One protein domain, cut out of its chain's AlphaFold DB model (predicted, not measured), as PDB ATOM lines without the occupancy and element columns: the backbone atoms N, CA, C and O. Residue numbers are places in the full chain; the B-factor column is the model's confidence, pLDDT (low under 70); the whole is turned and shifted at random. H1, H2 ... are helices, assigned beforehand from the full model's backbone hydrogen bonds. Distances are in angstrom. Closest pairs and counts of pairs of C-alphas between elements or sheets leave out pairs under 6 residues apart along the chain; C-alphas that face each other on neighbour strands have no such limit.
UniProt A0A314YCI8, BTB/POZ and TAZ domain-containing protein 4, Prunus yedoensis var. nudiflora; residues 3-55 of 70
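Overview. This is residues 3 to 55 of the 70 residues of the protein "BTB/POZ and TAZ domain-containing protein 4" of Prunus yedoensis var. nudiflora (UniProt A0A314YCI8). The long helix H3 and the shorter H2 make the unequal arms of an open V, and H1 stands crosswise between them, packed on H2 and near H3. Both ends of H3, at residues 35 to 37 and 49 to 54, stand free. The printed part has 53 residues with three named helices, H1, H2, H3 in chain order, and no named strand: all helix. It is only just compact, close to loose, with a radius of gyration of the C-alphas of 11.9 A and spans of 31 by 26 by 16 A.

Arrangement. H3, residues 35 to 54, is close to but not clearly touching H1, residues 3 to 11; their closest C-alphas, of Val 45 and Leu 7, are 7.8 A apart. Their lines are about perpendicular, at 89 degrees. H1 touches H2, residues 23 to 31, with the C-alphas of Ser 9 and Cys 23 closest at 5.2 A, about perpendicular at 81 degrees. H2 and H3 are only just apart, at 8.0 A between closest C-alphas. In H1, H2 and H3 every O i to N i+4 pair is within hydrogen-bond range.

Along the chain. H3 runs 29.1 A, from C-alpha 35 at (20.626, 39.535, 33.631) to C-alpha 54 at (29.144, 65.918, 24.827). H2 measures 12.5 A and H1 12.4 A.

Size, cuts and confidence. The printed part has no cut. The link from H1 to H2 is long, that from H2 to H3 tight. Residues 15 to 17, 21 and 51 to 55 have pLDDT under 70.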
ATOM      1  N   GLN A   3      36.022  48.701  38.624       76.69
ATOM      2  CA  GLN A   3      35.039  49.214  37.665       76.69
ATOM      3  C   GLN A   3      35.659  49.558  36.304       76.69
ATOM      4  O   GLN A   3      35.023  49.343  35.278       76.69
ATOM      5  N   LEU A   4      36.908  50.038  36.280       78.94
ATOM      6  CA  LEU A   4      37.619  50.348  35.037       78.94
ATOM      7  C   LEU A   4      37.942  49.081  34.230       78.94
ATOM      8  O   LEU A   4      37.714  49.044  33.024       78.94
ATOM      9  N   LEU A   5      38.427  48.031  34.900       80.88
ATOM     10  CA  LEU A   5      38.732  46.743  34.272       80.88
ATOM     11  C   LEU A   5      37.458  46.036  33.797       80.88
ATOM     12  O   LEU A   5      37.452  45.422  32.730       80.88
ATOM     13  N   GLU A   6      36.366  46.171  34.548       82.88
ATOM     14  CA  GLU A   6      35.055  45.669  34.144       82.88
ATOM     15  C   GLU A   6      34.521  46.408  32.909       82.88
ATOM     16  O   GLU A   6      34.089  45.763  31.953       82.88
ATOM     17  N   LEU A   7      34.624  47.742  32.878       81.19
ATOM     18  CA  LEU A   7      34.254  48.548  31.713       81.19
ATOM     19  C   LEU A   7      35.093  48.171  30.486       81.19
ATOM     20  O   LEU A   7      34.540  47.932  29.413       81.19
ATOM     21  N   HIS A   8      36.413  48.064  30.653       83.44
ATOM     22  CA  HIS A   8      37.320  47.648  29.588       83.44
ATOM     23  C   HIS A   8      36.942  46.266  29.050       83.44
ATOM     24  O   HIS A   8      36.787  46.101  27.847       83.44
ATOM     25  N   SER A   9      36.710  45.286  29.925       83.12
ATOM     26  CA  SER A   9      36.382  43.913  29.515       83.12
ATOM     27  C   SER A   9      35.049  43.807  28.765       83.12
ATOM     28  O   SER A   9      34.898  42.920  27.927       83.12
ATOM     29  N   ARG A  10      34.092  44.711  29.028       78.94
ATOM     30  CA  ARG A  10      32.819  44.806  28.284       78.94
ATOM     31  C   ARG A  10      32.966  45.465  26.916       78.94
ATOM     32  O   ARG A  10      32.230  45.113  26.003       78.94
ATOM     33  N   LEU A  11      33.888  46.416  26.786       77.06
ATOM     34  CA  LEU A  11      34.187  47.095  25.520       77.06
ATOM     35  C   LEU A  11      35.200  46.317  24.664       77.06
ATOM     36  O   LEU A  11      35.271  46.508  23.454       77.06
ATOM     37  N   CYS A  12      35.983  45.431  25.278       79.88
ATOM     38  CA  CYS A  12      37.023  44.657  24.619       79.88
ATOM     39  C   CYS A  12      36.425  43.493  23.805       79.88
ATOM     40  O   CYS A  12      36.089  42.421  24.332       79.88
ATOM     41  N   ALA A  13      36.325  43.695  22.489       71.31
ATOM     42  CA  ALA A  13      35.855  42.680  21.551       71.31
ATOM     43  C   ALA A  13      36.823  41.482  21.471       71.31
ATOM     44  O   ALA A  13      36.394  40.340  21.653       71.31
ATOM     45  N   ASN A  14      38.132  41.739  21.334       70.50
ATOM     46  CA  ASN A  14      39.154  40.707  21.144       70.50
ATOM     47  C   ASN A  14      40.031  40.494  22.385       70.50
ATOM     48  O   ASN A  14      40.956  41.252  22.664       70.50
ATOM     49  N   SER A  15      39.784  39.401  23.110       66.62
ATOM     50  CA  SER A  15      40.585  39.022  24.285       66.62
ATOM     51  C   SER A  15      41.948  38.419  23.939       66.62
ATOM     52  O   SER A  15      42.780  38.303  24.829       66.62
ATOM     53  N   HIS A  16      42.175  38.014  22.685       64.19
ATOM     54  CA  HIS A  16      43.440  37.413  22.242       64.19
ATOM     55  C   HIS A  16      44.535  38.451  21.979       64.19
ATOM     56  O   HIS A  16      45.709  38.158  22.157       64.19
ATOM     57  N   THR A  17      44.155  39.670  21.595       68.38
ATOM     58  CA  THR A  17      45.087  40.780  21.344       68.38
ATOM     59  C   THR A  17      45.180  41.745  22.526       68.38
ATOM     60  O   THR A  17      46.022  42.643  22.543       68.38
ATOM     61  N   CYS A  18      44.313  41.574  23.527       76.38
ATOM     62  CA  CYS A  18      44.259  42.452  24.680       76.38
ATOM     63  C   CYS A  18      45.424  42.172  25.637       76.38
ATOM     64  O   CYS A  18      45.508  41.104  26.240       76.38
ATOM     65  N   ARG A  19      46.296  43.170  25.813       78.50
ATOM     66  CA  ARG A  19      47.458  43.106  26.717       78.50
ATOM     67  C   ARG A  19      47.100  43.366  28.182       78.50
ATOM     68  O   ARG A  19      47.987  43.341  29.026       78.50
ATOM     69  N   VAL A  20      45.831  43.652  28.492       77.50
ATOM     70  CA  VAL A  20      45.401  43.955  29.861       77.50
ATOM     71  C   VAL A  20      45.348  42.655  30.664       77.50
ATOM     72  O   VAL A  20      44.466  41.818  30.412       77.50
ATOM     73  N   PRO A  21      46.243  42.474  31.652       69.06
ATOM     74  CA  PRO A  21      46.157  41.328  32.538       69.06
ATOM     75  C   PRO A  21      44.798  41.390  33.246       69.06
ATOM     76  O   PRO A  21      44.368  42.453  33.683       69.06
ATOM     77  N   LEU A  22      44.100  40.253  33.326       80.62
ATOM     78  CA  LEU A  22      42.741  40.085  33.879       80.62
ATOM     79  C   LEU A  22      41.556  40.395  32.951       80.62
ATOM     80  O   LEU A  22      40.432  40.050  33.324       80.62
ATOM     81  N   CYS A  23      41.756  40.920  31.735       81.69
ATOM     82  CA  CYS A  23      40.642  41.135  30.796       81.69
ATOM     83  C   CYS A  23      39.830  39.846  30.555       81.69
ATOM     84  O   CYS A  23      38.598  39.866  30.522       81.69
ATOM     85  N   ARG A  24      40.510  38.697  30.434       83.25
ATOM     86  CA  ARG A  24      39.867  37.392  30.214       83.25
ATOM     87  C   ARG A  24      39.081  36.909  31.441       83.25
ATOM     88  O   ARG A  24      37.939  36.487  31.289       83.25
ATOM     89  N   ASN A  25      39.655  37.053  32.639       85.38
ATOM     90  CA  ASN A  25      39.004  36.696  33.906       85.38
ATOM     91  C   ASN A  25      37.726  37.514  34.131       85.38
ATOM     92  O   ASN A  25      36.685  36.970  34.494       85.38
ATOM     93  N   PHE A  26      37.772  38.820  33.853       85.88
ATOM     94  CA  PHE A  26      36.590  39.673  33.946       85.88
ATOM     95  C   PHE A  26      35.543  39.328  32.891       85.88
ATOM     96  O   PHE A  26      34.360  39.301  33.218       85.88
ATOM     97  N   LYS A  27      35.943  39.005  31.657       82.69
ATOM     98  CA  LYS A  27      35.007  38.582  30.603       82.69
ATOM     99  C   LYS A  27      34.254  37.309  30.995       82.69
ATOM    100  O   LYS A  27      33.046  37.228  30.787       82.69
ATOM    101  N   GLU A  28      34.931  36.348  31.618       85.56
ATOM    102  CA  GLU A  28      34.283  35.151  32.161       85.56
ATOM    103  C   GLU A  28      33.368  35.474  33.351       85.56
ATOM    104  O   GLU A  28      32.234  34.997  33.419       85.56
ATOM    105  N   ARG A  29      33.814  36.352  34.253       85.38
ATOM    106  CA  ARG A  29      33.012  36.807  35.394       85.38
ATOM    107  C   ARG A  29      31.737  37.531  34.956       85.38
ATOM    108  O   ARG A  29      30.692  37.311  35.552       85.38
ATOM    109  N   ILE A  30      31.806  38.344  33.901       82.88
ATOM    110  CA  ILE A  30      30.653  39.038  33.305       82.88
ATOM    111  C   ILE A  30      29.686  38.033  32.673       82.88
ATOM    112  O   ILE A  30      28.482  38.178  32.846       82.88
ATOM    113  N   LYS A  31      30.180  36.989  31.994       81.81
ATOM    114  CA  LYS A  31      29.316  35.916  31.462       81.81
ATOM    115  C   LYS A  31      28.544  35.179  32.561       81.81
ATOM    116  O   LYS A  31      27.447  34.700  32.307       81.81
ATOM    117  N   LYS A  32      29.115  35.094  33.767       85.12
ATOM    118  CA  LYS A  32      28.492  34.498  34.958       85.12
ATOM    119  C   LYS A  32      27.606  35.481  35.749       85.12
ATOM    120  O   LYS A  32      26.986  35.064  36.723       85.12
ATOM    121  N   GLN A  33      27.547  36.767  35.383       82.88
ATOM    122  CA  GLN A  33      26.703  37.751  36.076       82.88
ATOM    123  C   GLN A  33      25.216  37.607  35.721       82.88
ATOM    124  O   GLN A  33      24.837  37.037  34.699       82.88
ATOM    125  N   SER A  34      24.362  38.165  36.582       82.81
ATOM    126  CA  SER A  34      22.910  38.134  36.417       82.81
ATOM    127  C   SER A  34      22.435  39.032  35.264       82.81
ATOM    128  O   SER A  34      23.040  40.063  34.956       82.81
ATOM    129  N   LYS A  35      21.275  38.706  34.672       83.00
ATOM    130  CA  LYS A  35      20.626  39.535  33.631       83.00
ATOM    131  C   LYS A  35      20.398  40.987  34.085       83.00
ATOM    132  O   LYS A  35      20.465  41.911  33.278       83.00
ATOM    133  N   LYS A  36      20.162  41.204  35.385       84.38
ATOM    134  CA  LYS A  36      19.990  42.538  35.981       84.38
ATOM    135  C   LYS A  36      21.262  43.377  35.853       84.38
ATOM    136  O   LYS A  36      21.190  44.557  35.504       84.38
ATOM    137  N   ASP A  37      22.418  42.765  36.090       83.38
ATOM    138  CA  ASP A  37      23.710  43.440  35.968       83.38
ATOM    139  C   ASP A  37      24.042  43.733  34.506       83.38
ATOM    140  O   ASP A  37      24.546  44.812  34.195       83.38
ATOM    141  N   GLU A  38      23.687  42.834  33.586       82.81
ATOM    142  CA  GLU A  38      23.836  43.075  32.149       82.81
ATOM    143  C   GLU A  38      23.065  44.325  31.695       82.81
ATOM    144  O   GLU A  38      23.630  45.187  31.016       82.81
ATOM    145  N   ILE A  39      21.805  44.473  32.121       86.31
ATOM    146  CA  ILE A  39      20.963  45.639  31.800       86.31
ATOM    147  C   ILE A  39      21.548  46.920  32.406       86.31
ATOM    148  O   ILE A  39      21.690  47.930  31.708       86.31
ATOM    149  N   ARG A  40      21.937  46.882  33.688       84.81
ATOM    150  CA  ARG A  40      22.555  48.025  34.380       84.81
ATOM    151  C   ARG A  40      23.804  48.502  33.645       84.81
ATOM    152  O   ARG A  40      23.999  49.701  33.449       84.81
ATOM    153  N   TRP A  41      24.632  47.568  33.199       80.31
ATOM    154  CA  TRP A  41      25.859  47.884  32.488       80.31
ATOM    155  C   TRP A  41      25.644  48.330  31.049       80.31
ATOM    156  O   TRP A  41      26.335  49.246  30.612       80.31
ATOM    157  N   LYS A  42      24.669  47.768  30.329       82.38
ATOM    158  CA  LYS A  42      24.251  48.294  29.018       82.38
ATOM    159  C   LYS A  42      23.831  49.761  29.128       82.38
ATOM    160  O   LYS A  42      24.241  50.580  28.307       82.38
ATOM    161  N   MET A  43      23.089  50.117  30.180       86.31
ATOM    162  CA  MET A  43      22.712  51.507  30.447       86.31
ATOM    163  C   MET A  43      23.927  52.385  30.784       86.31
ATOM    164  O   MET A  43      24.041  53.487  30.249       86.31
ATOM    165  N   LEU A  44      24.851  51.902  31.624       82.25
ATOM    166  CA  LEU A  44      26.079  52.629  31.969       82.25
ATOM    167  C   LEU A  44      26.961  52.882  30.745       82.25
ATOM    168  O   LEU A  44      27.373  54.016  30.526       82.25
ATOM    169  N   VAL A  45      27.201  51.864  29.918       79.12
ATOM    170  CA  VAL A  45      27.982  52.005  28.682       79.12
ATOM    171  C   VAL A  45      27.314  53.006  27.743       79.12
ATOM    172  O   VAL A  45      27.989  53.901  27.243       79.12
ATOM    173  N   LYS A  46      25.987  52.933  27.568       82.00
ATOM    174  CA  LYS A  46      25.240  53.906  26.757       82.00
ATOM    175  C   LYS A  46      25.409  55.331  27.287       82.00
ATOM    176  O   LYS A  46      25.712  56.224  26.506       82.00
ATOM    177  N   LYS A  47      25.281  55.547  28.602       80.19
ATOM    178  CA  LYS A  47      25.509  56.865  29.220       80.19
ATOM    179  C   LYS A  47      26.944  57.350  29.018       80.19
ATOM    180  O   LYS A  47      27.126  58.490  28.622       80.19
ATOM    181  N   ILE A  48      27.945  56.490  29.210       75.88
ATOM    182  CA  ILE A  48      29.361  56.831  29.002       75.88
ATOM    183  C   ILE A  48      29.621  57.229  27.544       75.88
ATOM    184  O   ILE A  48      30.310  58.216  27.301       75.88
ATOM    185  N   LEU A  49      29.062  56.499  26.577       71.12
ATOM    186  CA  LEU A  49      29.194  56.822  25.155       71.12
ATOM    187  C   LEU A  49      28.501  58.143  24.801       71.12
ATOM    188  O   LEU A  49      29.076  58.953  24.078       71.12
ATOM    189  N   THR A  50      27.307  58.396  25.345       72.06
ATOM    190  CA  THR A  50      26.591  59.662  25.139       72.06
ATOM    191  C   THR A  50      27.335  60.839  25.771       72.06
ATOM    192  O   THR A  50      27.511  61.864  25.123       72.06
ATOM    193  N   THR A  51      27.841  60.691  26.998       68.75
ATOM    194  CA  THR A  51      28.613  61.735  27.689       68.75
ATOM    195  C   THR A  51      29.958  61.992  27.012       68.75
ATOM    196  O   THR A  51      30.323  63.151  26.848       68.75
ATOM    197  N   LYS A  52      30.661  60.959  26.517       58.84
ATOM    198  CA  LYS A  52      31.880  61.133  25.697       58.84
ATOM    199  C   LYS A  52      31.646  61.974  24.440       58.84
ATOM    200  O   LYS A  52      32.583  62.589  23.952       58.84
ATOM    201  N   ARG A  53      30.421  61.990  23.906       54.44
ATOM    202  CA  ARG A  53      30.055  62.799  22.735       54.44
ATOM    203  C   ARG A  53      29.812  64.274  23.076       54.44
ATOM    204  O   ARG A  53      29.874  65.105  22.182       54.44
ATOM    205  N   ILE A  54      29.513  64.577  24.340       52.94
ATOM    206  CA  ILE A  54      29.144  65.918  24.827       52.94
ATOM    207  C   ILE A  54      30.338  66.596  25.511       52.94
ATOM    208  O   ILE A  54      30.533  67.801  25.395       52.94
ATOM    209  N   THR A  55      31.171  65.825  26.203       48.72
ATOM    210  CA  THR A  55      32.376  66.319  26.859       48.72
ATOM    211  C   THR A  55      33.560  66.063  25.937       48.72
ATOM    212  O   THR A  55      34.094  64.958  25.908       48.72
TER     213      THR A  55